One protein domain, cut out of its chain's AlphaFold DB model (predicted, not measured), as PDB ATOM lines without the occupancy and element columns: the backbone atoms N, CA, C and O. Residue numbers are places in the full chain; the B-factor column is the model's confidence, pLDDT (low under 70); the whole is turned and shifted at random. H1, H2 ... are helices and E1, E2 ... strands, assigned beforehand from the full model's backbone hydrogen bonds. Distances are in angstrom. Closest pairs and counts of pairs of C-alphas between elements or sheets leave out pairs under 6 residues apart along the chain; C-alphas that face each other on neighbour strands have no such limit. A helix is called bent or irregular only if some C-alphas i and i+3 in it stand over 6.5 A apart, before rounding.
ATOM      1  N   THR A 129     142.851 111.949  89.667       76.00
ATOM      2  CA  THR A 129     142.201 110.628  89.662       76.00
ATOM      3  C   THR A 129     141.709 110.167  91.032       76.00
ATOM      4  O   THR A 129     140.709 109.454  91.099       76.00
ATOM      5  N   THR A 130     142.382 110.548  92.121       74.88
ATOM      6  CA  THR A 130     142.045 110.087  93.483       74.88
ATOM      7  C   THR A 130     141.431 111.178  94.355       74.88
ATOM      8  O   THR A 130     140.847 110.869  95.390       74.88
ATOM      9  N   GLY A 131     141.550 112.447  93.960       70.06
ATOM     10  CA  GLY A 131     141.129 113.602  94.756       70.06
ATOM     11  C   GLY A 131     141.987 113.842  96.003       70.06
ATOM     12  O   GLY A 131     141.670 114.726  96.795       70.06
ATOM     13  N   GLU A 132     143.062 113.072  96.196       72.31
ATOM     14  CA  GLU A 132     143.947 113.217  97.350       72.31
ATOM     15  C   GLU A 132     144.935 114.379  97.159       72.31
ATOM     16  O   GLU A 132     145.457 114.571  96.051       72.31
ATOM     17  N   PRO A 133     145.226 115.150  98.227       72.06
ATOM     18  CA  PRO A 133     146.218 116.213  98.178       72.06
ATOM     19  C   PRO A 133     147.620 115.621  98.040       72.06
ATOM     20  O   PRO A 133     148.078 114.822  98.857       72.06
ATOM     21  N   ILE A 134     148.324 116.066  97.010       80.25
ATOM     22  CA  ILE A 134     149.752 115.855  96.839       80.25
ATOM     23  C   ILE A 134     150.450 116.911  97.692       80.25
ATOM     24  O   ILE A 134     150.415 118.112  97.402       80.25
ATOM     25  N   TRP A 135     151.060 116.439  98.776       84.50
ATOM     26  CA  TRP A 135     151.806 117.286  99.692       84.50
ATOM     27  C   TRP A 135     153.101 117.799  99.045       84.50
ATOM     28  O   TRP A 135     153.696 117.094  98.224       84.50
ATOM     29  N   PRO A 136     153.564 119.002  99.423       86.56
ATOM     30  CA  PRO A 136     154.784 119.578  98.873       86.56
ATOM     31  C   PRO A 136     156.012 118.738  99.223       86.56
ATOM     32  O   PRO A 136     156.015 117.988 100.204       86.56
ATOM     33  N   GLN A 137     157.073 118.862  98.430       87.50
ATOM     34  CA  GLN A 137     158.253 118.021  98.595       87.50
ATOM     35  C   GLN A 137     159.324 118.687  99.465       87.50
ATOM     36  O   GLN A 137     159.690 119.849  99.270       87.50
ATOM     37  N   ASP A 138     159.875 117.908 100.398       88.19
ATOM     38  CA  ASP A 138     161.008 118.300 101.239       88.19
ATOM     39  C   ASP A 138     162.222 118.688 100.378       88.19
ATOM     40  O   ASP A 138     162.528 118.024  99.386       88.19
ATOM     41  N   LYS A 139     162.897 119.778 100.749       86.94
ATOM     42  CA  LYS A 139     164.004 120.453 100.040       86.94
ATOM     43  C   LYS A 139     163.660 121.089  98.690       86.94
ATOM     44  O   LYS A 139     164.385 121.971  98.228       86.94
ATOM     45  N   PHE A 140     162.548 120.716  98.058       84.19
ATOM     46  CA  PHE A 140     162.095 121.331  96.809       84.19
ATOM     47  C   PHE A 140     161.135 122.497  97.054       84.19
ATOM     48  O   PHE A 140     161.346 123.575  96.500       84.19
ATOM     49  N   ASP A 141     160.126 122.334  97.900       86.31
ATOM     50  CA  ASP A 141     159.133 123.381  98.172       86.31
ATOM     51  C   ASP A 141     159.337 124.048  99.535       86.31
ATOM     52  O   ASP A 141     159.067 125.242  99.684       86.31
ATOM     53  N   TYR A 142     159.886 123.307 100.497       90.44
ATOM     54  CA  TYR A 142     160.191 123.775 101.847       90.44
ATOM     55  C   TYR A 142     161.485 123.146 102.378       90.44
ATOM     56  O   TYR A 142     161.960 122.151 101.836       90.44
ATOM     57  N   ASP A 143     162.040 123.690 103.460       92.19
ATOM     58  CA  ASP A 143     163.133 123.067 104.212       92.19
ATOM     59  C   ASP A 143     162.989 123.359 105.713       92.19
ATOM     60  O   ASP A 143     163.042 124.506 106.160       92.19
ATOM     61  N   CYS A 144     162.804 122.301 106.503       91.69
ATOM     62  CA  CYS A 144     162.604 122.404 107.949       91.69
ATOM     63  C   CYS A 144     163.877 122.819 108.710       91.69
ATOM     64  O   CYS A 144     163.780 123.303 109.836       91.69
ATOM     65  N   ASN A 145     165.071 122.676 108.116       91.25
ATOM     66  CA  ASN A 145     166.327 123.098 108.752       91.25
ATOM     67  C   ASN A 145     166.427 124.624 108.877       91.25
ATOM     68  O   ASN A 145     167.139 125.126 109.746       91.25
ATOM     69  N   PHE A 146     165.704 125.354 108.024       88.88
ATOM     70  CA  PHE A 146     165.608 126.814 108.045       88.88
ATOM     71  C   PHE A 146     164.354 127.308 108.782       88.88
ATOM     72  O   PHE A 146     163.943 128.446 108.608       88.88
ATOM     73  N   GLY A 147     163.728 126.464 109.603       89.81
ATOM     74  CA  GLY A 147     162.572 126.830 110.414       89.81
ATOM     75  C   GLY A 147     161.498 125.753 110.373       89.81
ATOM     76  O   GLY A 147     161.067 125.317 109.303       89.81
ATOM     77  N   GLN A 148     161.042 125.357 111.556       93.12
ATOM     78  CA  GLN A 148     159.997 124.364 111.755       93.12
ATOM     79  C   GLN A 148     159.083 124.830 112.888       93.12
ATOM     80  O   GLN A 148     159.566 125.337 113.892       93.12
ATOM     81  N   ALA A 149     157.777 124.633 112.740       92.19
ATOM     82  CA  ALA A 149     156.791 124.875 113.784       92.19
ATOM     83  C   ALA A 149     155.828 123.685 113.868       92.19
ATOM     84  O   ALA A 149     155.470 123.085 112.850       92.19
ATOM     85  N   THR A 150     155.406 123.339 115.085       92.81
ATOM     86  CA  THR A 150     154.386 122.303 115.305       92.81
ATOM     87  C   THR A 150     153.054 122.971 115.622       92.81
ATOM     88  O   THR A 150     152.915 123.682 116.618       92.81
ATOM     89  N   LEU A 151     152.070 122.761 114.756       90.06
ATOM     90  CA  LEU A 151     150.734 123.325 114.887       90.06
ATOM     91  C   LEU A 151     149.883 122.500 115.861       90.06
ATOM     92  O   LEU A 151     150.040 121.283 115.977       90.06
ATOM     93  N   THR A 152     148.975 123.160 116.580       90.06
ATOM     94  CA  THR A 152     148.003 122.446 117.421       90.06
ATOM     95  C   THR A 152     146.875 121.880 116.558       90.06
ATOM     96  O   THR A 152     146.596 122.400 115.477       90.06
ATOM     97  N   ASP A 153     146.170 120.854 117.039       85.56
ATOM     98  CA  ASP A 153     145.010 120.295 116.322       85.56
ATOM     99  C   ASP A 153     143.903 121.348 116.096       85.56
ATOM    100  O   ASP A 153     143.202 121.335 115.081       85.56
ATOM    101  N   SER A 154     143.776 122.320 117.010       85.19
ATOM    102  CA  SER A 154     142.877 123.469 116.843       85.19
ATOM    103  C   SER A 154     143.316 124.416 115.727       85.19
ATOM    104  O   SER A 154     142.471 124.914 114.991       85.19
ATOM    105  N   ASP A 155     144.620 124.656 115.568       84.38
ATOM    106  CA  ASP A 155     145.124 125.500 114.478       84.38
ATOM    107  C   ASP A 155     144.981 124.777 113.123       84.38
ATOM    108  O   ASP A 155     144.618 125.394 112.126       84.38
ATOM    109  N   MET A 156     145.192 123.455 113.096       80.31
ATOM    110  CA  MET A 156     145.022 122.620 111.899       80.31
ATOM    111  C   MET A 156     143.568 122.555 111.423       80.31
ATOM    112  O   MET A 156     143.313 122.639 110.228       80.31
ATOM    113  N   SER A 157     142.609 122.440 112.344       78.94
ATOM    114  CA  SER A 157     141.173 122.461 112.017       78.94
ATOM    115  C   SER A 157     140.657 123.844 111.613       78.94
ATOM    116  O   SER A 157     139.602 123.946 110.988       78.94
ATOM    117  N   ALA A 158     141.397 124.908 111.936       78.06
ATOM    118  CA  ALA A 158     141.101 126.257 111.474       78.06
ATOM    119  C   ALA A 158     141.545 126.505 110.019       78.06
ATOM    120  O   ALA A 158     141.148 127.522 109.448       78.06
ATOM    121  N   LEU A 159     142.361 125.618 109.436       76.81
ATOM    122  CA  LEU A 159     142.803 125.676 108.044       76.81
ATOM    123  C   LEU A 159     141.873 124.825 107.167       76.81
ATOM    124  O   LEU A 159     141.597 123.664 107.470       76.81
ATOM    125  N   SER A 160     141.395 125.392 106.061       69.25
ATOM    126  CA  SER A 160     140.593 124.671 105.064       69.25
ATOM    127  C   SER A 160     141.503 123.756 104.221       69.25
ATOM    128  O   SER A 160     142.158 124.186 103.276       69.25
ATOM    129  N   LEU A 161     141.574 122.472 104.583       64.31
ATOM    130  CA  LEU A 161     142.249 121.415 103.813       64.31
ATOM    131  C   LEU A 161     141.192 120.503 103.159       64.31
ATOM    132  O   LEU A 161     140.220 120.164 103.837       64.31
ATOM    133  N   PRO A 162     141.356 120.030 101.905       53.03
ATOM    134  CA  PRO A 162     142.493 120.201 100.990       53.03
ATOM    135  C   PRO A 162     142.457 121.519 100.189       53.03
ATOM    136  O   PRO A 162     141.390 122.060  99.914       53.03
ATOM    137  N   TYR A 163     143.634 121.996  99.764       60.16
ATOM    138  CA  TYR A 163     143.822 123.186  98.916       60.16
ATOM    139  C   TYR A 163     143.258 122.966  97.497       60.16
ATOM    140  O   TYR A 163     144.005 122.737  96.549       60.16
ATOM    141  N   GLN A 164     141.935 122.979  97.335       48.97
ATOM    142  CA  GLN A 164     141.280 122.870  96.021       48.97
ATOM    143  C   GLN A 164     141.052 124.215  95.329       48.97
ATOM    144  O   GLN A 164     140.718 124.247  94.150       48.97
ATOM    145  N   SER A 165     141.242 125.330  96.025       50.69
ATOM    146  CA  SER A 165     141.045 126.664  95.462       50.69
ATOM    147  C   SER A 165     141.994 127.641  96.137       50.69
ATOM    148  O   SER A 165     142.450 127.392  97.254       50.69
ATOM    149  N   TYR A 166     142.347 128.711  95.428       51.56
ATOM    150  CA  TYR A 166     143.017 129.863  96.014       51.56
ATOM    151  C   TYR A 166     142.143 130.363  97.174       51.56
ATOM    152  O   TYR A 166     141.138 131.027  96.957       51.56
ATOM    153  N   ASP A 167     142.472 129.955  98.402       61.81
ATOM    154  CA  ASP A 167     141.838 130.461  99.613       61.81
ATOM    155  C   ASP A 167     142.778 131.518 100.207       61.81
ATOM    156  O   ASP A 167     143.726 131.170 100.927       61.81
ATOM    157  N   PRO A 168     142.562 132.812  99.903       62.00
ATOM    158  CA  PRO A 168     143.418 133.886 100.395       62.00
ATOM    159  C   PRO A 168     143.445 133.952 101.931       62.00
ATOM    160  O   PRO A 168     144.363 134.540 102.509       62.00
ATOM    161  N   THR A 169     142.478 133.325 102.617       68.75
ATOM    162  CA  THR A 169     142.435 133.306 104.081       68.75
ATOM    163  C   THR A 169     143.515 132.406 104.683       68.75
ATOM    164  O   THR A 169     144.122 132.793 105.685       68.75
ATOM    165  N   ASN A 170     143.843 131.271 104.058       74.12
ATOM    166  CA  ASN A 170     144.909 130.383 104.533       74.12
ATOM    167  C   ASN A 170     146.294 131.003 104.329       74.12
ATOM    168  O   ASN A 170     147.112 130.994 105.252       74.12
ATOM    169  N   ASP A 171     146.535 131.608 103.162       75.38
ATOM    170  CA  ASP A 171     147.803 132.280 102.856       75.38
ATOM    171  C   ASP A 171     148.094 133.394 103.882       75.38
ATOM    172  O   ASP A 171     149.226 133.518 104.351       75.38
ATOM    173  N   SER A 172     147.072 134.141 104.319       77.56
ATOM    174  CA  SER A 172     147.214 135.183 105.353       77.56
ATOM    175  C   SER A 172     147.570 134.651 106.752       77.56
ATOM    176  O   SER A 172     148.190 135.362 107.536       77.56
ATOM    177  N   ARG A 173     147.216 133.397 107.071       83.94
ATOM    178  CA  ARG A 173     147.492 132.754 108.373       83.94
ATOM    179  C   ARG A 173     148.821 132.007 108.418       83.94
ATOM    180  O   ARG A 173     149.304 131.682 109.500       83.94
ATOM    181  N   LEU A 174     149.391 131.699 107.256       84.88
ATOM    182  CA  LEU A 174     150.651 130.964 107.112       84.88
ATOM    183  C   LEU A 174     151.809 131.859 106.642       84.88
ATOM    184  O   LEU A 174     152.918 131.372 106.404       84.88
ATOM    185  N   SER A 175     151.569 133.165 106.507       84.12
ATOM    186  CA  SER A 175     152.566 134.149 106.094       84.12
ATOM    187  C   SER A 175     152.665 135.314 107.077       84.12
ATOM    188  O   SER A 175     151.697 135.675 107.742       84.12
ATOM    189  N   GLY A 176     153.860 135.899 107.160       79.75
ATOM    190  CA  GLY A 176     154.153 137.065 107.988       79.75
ATOM    191  C   GLY A 176     155.004 136.748 109.218       79.75
ATOM    192  O   GLY A 176     155.213 135.593 109.589       79.75
ATOM    193  N   ASP A 177     155.496 137.815 109.841       75.12
ATOM    194  CA  ASP A 177     156.388 137.821 111.007       75.12
ATOM    195  C   ASP A 177     155.687 138.144 112.332       75.12
ATOM    196  O   ASP A 177     156.327 138.204 113.379       75.12
ATOM    197  N   THR A 178     154.375 138.362 112.294       78.81
ATOM    198  CA  THR A 178     153.564 138.699 113.466       78.81
ATOM    199  C   THR A 178     152.917 137.456 114.074       78.81
ATOM    200  O   THR A 178     152.798 136.420 113.421       78.81
ATOM    201  N   ASP A 179     152.401 137.584 115.300       76.50
ATOM    202  CA  ASP A 179     151.655 136.523 116.005       76.50
ATOM    203  C   ASP A 179     150.373 136.065 115.272       76.50
ATOM    204  O   ASP A 179     149.726 135.099 115.681       76.50
ATOM    205  N   TYR A 180     149.991 136.748 114.186       80.62
ATOM    206  CA  TYR A 180     148.922 136.318 113.284       80.62
ATOM    207  C   TYR A 180     149.320 135.106 112.429       80.62
ATOM    208  O   TYR A 180     148.446 134.331 112.036       80.62
ATOM    209  N   SER A 181     150.618 134.916 112.171       85.94
ATOM    210  CA  SER A 181     151.141 133.727 111.500       85.94
ATOM    211  C   SER A 181     151.148 132.552 112.473       85.94
ATOM    212  O   SER A 181     151.816 132.592 113.508       85.94
ATOM    213  N   LEU A 182     150.435 131.473 112.138       88.50
ATOM    214  CA  LEU A 182     150.311 130.281 112.990       88.50
ATOM    215  C   LEU A 182     151.672 129.663 113.342       88.50
ATOM    216  O   LEU A 182     151.846 129.089 114.413       88.50
ATOM    217  N   CYS A 183     152.654 129.806 112.457       89.62
ATOM    218  CA  CYS A 183     153.985 129.249 112.658       89.62
ATOM    219  C   CYS A 183     154.835 130.092 113.609       89.62
ATOM    220  O   CYS A 183     155.555 129.522 114.420       89.62
ATOM    221  N   VAL A 184     154.689 131.420 113.577       90.25
ATOM    222  CA  VAL A 184     155.343 132.329 114.534       90.25
ATOM    223  C   VAL A 184     154.666 132.253 115.903       90.25
ATOM    224  O   VAL A 184     155.340 132.214 116.928       90.25
ATOM    225  N   LYS A 185     153.331 132.146 115.927       90.81
ATOM    226  CA  LYS A 185     152.541 131.948 117.149       90.81
ATOM    227  C   LYS A 185     152.968 130.690 117.910       90.81
ATOM    228  O   LYS A 185     153.074 130.720 119.136       90.81
ATOM    229  N   ASN A 186     153.183 129.585 117.196       89.94
ATOM    230  CA  ASN A 186     153.496 128.295 117.809       89.94
ATOM    231  C   ASN A 186     155.002 128.095 118.030       89.94
ATOM    232  O   ASN A 186     155.382 127.375 118.952       89.94
ATOM    233  N   ASP A 187     155.848 128.745 117.230       90.31
ATOM    234  CA  ASP A 187     157.287 128.840 117.461       90.31
ATOM    235  C   ASP A 187     157.797 130.260 117.140       90.31
ATOM    236  O   ASP A 187     158.058 130.590 115.978       90.31
ATOM    237  N   PRO A 188     158.013 131.112 118.160       87.50
ATOM    238  CA  PRO A 188     158.498 132.477 117.953       87.50
ATOM    239  C   PRO A 188     159.868 132.554 117.264       87.50
ATOM    240  O   PRO A 188     160.209 133.577 116.669       87.50
ATOM    241  N   SER A 189     160.677 131.487 117.324       88.44
ATOM    242  CA  SER A 189     161.986 131.452 116.661       88.44
ATOM    243  C   SER A 189     161.871 131.340 115.135       88.44
ATOM    244  O   SER A 189     162.812 131.727 114.427       88.44
ATOM    245  N   PHE A 190     160.705 130.918 114.627       89.88
ATOM    246  CA  PHE A 190     160.419 130.718 113.206       89.88
ATOM    247  C   PHE A 190     160.637 131.988 112.375       89.88
ATOM    248  O   PHE A 190     161.224 131.920 111.298       89.88
ATOM    249  N   ALA A 191     160.253 133.163 112.891       87.06
ATOM    250  CA  ALA A 191     160.420 134.440 112.187       87.06
ATOM    251  C   ALA A 191     161.896 134.798 111.922       87.06
ATOM    252  O   ALA A 191     162.205 135.490 110.955       87.06
ATOM    253  N   SER A 192     162.810 134.326 112.778       88.62
ATOM    254  CA  SER A 192     164.251 134.593 112.657       88.62
ATOM    255  C   SER A 192     165.008 133.526 111.863       88.62
ATOM    256  O   SER A 192     166.039 133.826 111.264       88.62
ATOM    257  N   THR A 193     164.508 132.287 111.852       90.38
ATOM    258  CA  THR A 193     165.106 131.177 111.097       90.38
ATOM    259  C   THR A 193     164.627 131.153 109.650       90.38
ATOM    260  O   THR A 193     165.436 130.935 108.747       90.38
ATOM    261  N   CYS A 194     163.345 131.441 109.414       90.06
ATOM    262  CA  CYS A 194     162.744 131.381 108.091       90.06
ATOM    263  C   CYS A 194     162.813 132.732 107.373       90.06
ATOM    264  O   CYS A 194     161.986 133.614 107.597       90.06
ATOM    265  N   SER A 195     163.764 132.877 106.442       85.94
ATOM    266  CA  SER A 195     163.951 134.123 105.679       85.94
ATOM    267  C   SER A 195     162.722 134.542 104.867       85.94
ATOM    268  O   SER A 195     162.548 135.730 104.622       85.94
ATOM    269  N   SER A 196     161.892 133.594 104.424       87.00
ATOM    270  CA  SER A 196     160.676 133.892 103.659       87.00
ATOM    271  C   SER A 196     159.485 134.261 104.543       87.00
ATOM    272  O   SER A 196     158.467 134.698 104.001       87.00
ATOM    273  N   GLN A 197     159.590 134.052 105.866       88.50
ATOM    274  CA  GLN A 197     158.525 134.251 106.860       88.50
ATOM    275  C   GLN A 197     157.200 133.586 106.461       88.50
ATOM    276  O   GLN A 197     156.105 134.086 106.717       88.50
ATOM    277  N   ARG A 198     157.305 132.465 105.751       88.56
ATOM    278  CA  ARG A 198     156.180 131.726 105.198       88.56
ATOM    279  C   ARG A 198     156.350 130.271 105.540       88.56
ATOM    280  O   ARG A 198     157.417 129.700 105.311       88.56
ATOM    281  N   CYS A 199     155.300 129.678 106.076       89.06
ATOM    282  CA  CYS A 199     155.322 128.285 106.455       89.06
ATOM    283  C   CYS A 199     154.377 127.452 105.609       89.06
ATOM    284  O   CYS A 199     153.348 127.912 105.122       89.06
ATOM    285  N   LEU A 200     154.770 126.202 105.421       88.88
ATOM    286  CA  LEU A 200     154.110 125.282 104.525       88.88
ATOM    287  C   LEU A 200     153.956 123.933 105.236       88.88
ATOM    288  O   LEU A 200     154.902 123.396 105.815       88.88
ATOM    289  N   LEU A 201     152.726 123.423 105.250       88.25
ATOM    290  CA  LEU A 201     152.344 122.153 105.865       88.25
ATOM    291  C   LEU A 201     152.922 120.978 105.078       88.25
ATOM    292  O   LEU A 201     152.688 120.861 103.876       88.25
ATOM    293  N   THR A 202     153.615 120.085 105.778       87.31
ATOM    294  CA  THR A 202     154.392 118.991 105.170       87.31
ATOM    295  C   THR A 202     153.599 117.702 104.926       87.31
ATOM    296  O   THR A 202     154.105 116.777 104.297       87.31
ATOM    297  N   GLY A 203     152.389 117.587 105.482       81.56
ATOM    298  CA  GLY A 203     151.618 116.336 105.499       81.56
ATOM    299  C   GLY A 203     152.155 115.270 106.466       81.56
ATOM    300  O   GLY A 203     151.553 114.207 106.608       81.56
ATOM    301  N   ARG A 204     153.266 115.533 107.172       84.50
ATOM    302  CA  ARG A 204     153.855 114.641 108.185       84.50
ATOM    303  C   ARG A 204     153.372 115.036 109.582       84.50
ATOM    304  O   ARG A 204     154.133 115.561 110.391       84.50
ATOM    305  N   GLY A 205     152.089 114.801 109.852       84.25
ATOM    306  CA  GLY A 205     151.429 115.287 111.068       84.25
ATOM    307  C   GLY A 205     151.279 116.812 111.065       84.25
ATOM    308  O   GLY A 205     151.220 117.430 110.003       84.25
ATOM    309  N   ASN A 206     151.257 117.429 112.247       88.44
ATOM    310  CA  ASN A 206     151.015 118.869 112.397       88.44
ATOM    311  C   ASN A 206     152.299 119.704 112.253       88.44
ATOM    312  O   ASN A 206     152.536 120.631 113.021       88.44
ATOM    313  N   ILE A 207     153.171 119.344 111.313       90.44
ATOM    314  CA  ILE A 207     154.462 120.009 111.121       90.44
ATOM    315  C   ILE A 207     154.385 120.956 109.926       90.44
ATOM    316  O   ILE A 207     154.098 120.531 108.798       90.44
ATOM    317  N   ALA A 208     154.718 122.221 110.179       90.69
ATOM    318  CA  ALA A 208     154.920 123.253 109.176       90.69
ATOM    319  C   ALA A 208     156.407 123.623 109.094       90.69
ATOM    320  O   ALA A 208     157.085 123.725 110.117       90.69
ATOM    321  N   CYS A 209     156.914 123.831 107.882       93.06
ATOM    322  CA  CYS A 209     158.320 124.159 107.643       93.06
ATOM    323  C   CYS A 209     158.473 125.405 106.774       93.06
ATOM    324  O   CYS A 209     157.531 125.812 106.092       93.06
ATOM    325  N   CYS A 210     159.658 126.013 106.808       92.56
ATOM    326  CA  CYS A 210     159.958 127.214 106.040       92.56
ATOM    327  C   CYS A 210     159.832 126.972 104.531       92.56
ATOM    328  O   CYS A 210     160.472 126.074 103.983       92.56
ATOM    329  N   ALA A 211     159.008 127.777 103.861       91.25
ATOM    330  CA  ALA A 211     158.760 127.676 102.428       91.25
ATOM    331  C   ALA A 211     159.814 128.440 101.617       91.25
ATOM    332  O   ALA A 211     160.239 129.531 102.003       91.25
TER     333      ALA A 211
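AT A GLANCE: This is residues 129 to 211 of the 722 residues of the protein "Hypothetical protein" of Ditylum brightwellii (UniProt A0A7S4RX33). A small sheet of three strands, its first strand E1 sharply bent, has two short helices, H3 and H4, over one face; H2 only grazes the sheet and H1 is off it. Residues 129 to 141, with no named element, run as a tail to one end of the longest axis. The printed part has 83 residues, in the order E1 H1 H2 H3 H4 E2 E3, with the antiparallel sheet E1 E3 E2. The class is mixed, helices and strands, with under half of the residues in named elements; the whole is compact, radius of gyration of the C-alphas 12.1 A, with spans of 40 by 25 by 21 A.

HOW THE PARTS SIT: E1, residues 142 to 150, is an edge strand that bends by 99 degrees at residue 146. It is antiparallel to inner strand E3, residues 207 to 211, at 143 degrees; N 143 and O 210, 2.9 A apart, and N 149 and O 208, 2.9 A, are within hydrogen-bond range. E3 and edge strand E2, residues 199 to 201, form a hairpin, with N 200 and O 209 at 2.9 A. H1, residues 153 to 157, is not on the sheet. H2, residues 168 to 174, only grazes it with residues 171 to 174; the closest C-alphas of H2 and E2, Leu 174 and Cys 199, are 5.4 A apart. H3, residues 182 to 186, and H4, residues 190 to 193, are on the same face, at heights over the sheet of 8.4 A and 8.3 A. Every O i to N i+4 pair is within hydrogen-bond range in H1, H2 and H3; H4 is too short for one.

IN THESE COORDINATES: E1 spans 14.7 A from C-alpha 142 at (160.191, 123.775, 101.847). H2 spans 10.3 A, and E3 12.4 A, ending at C-alpha 211 at (158.760, 127.676, 102.428).

THE WHOLE: The C-alphas farthest apart, Thr 129 and Ser 192, are 39.9 A apart. The printed part has no cut and no long link. Residues 160 to 169 have pLDDT under 70.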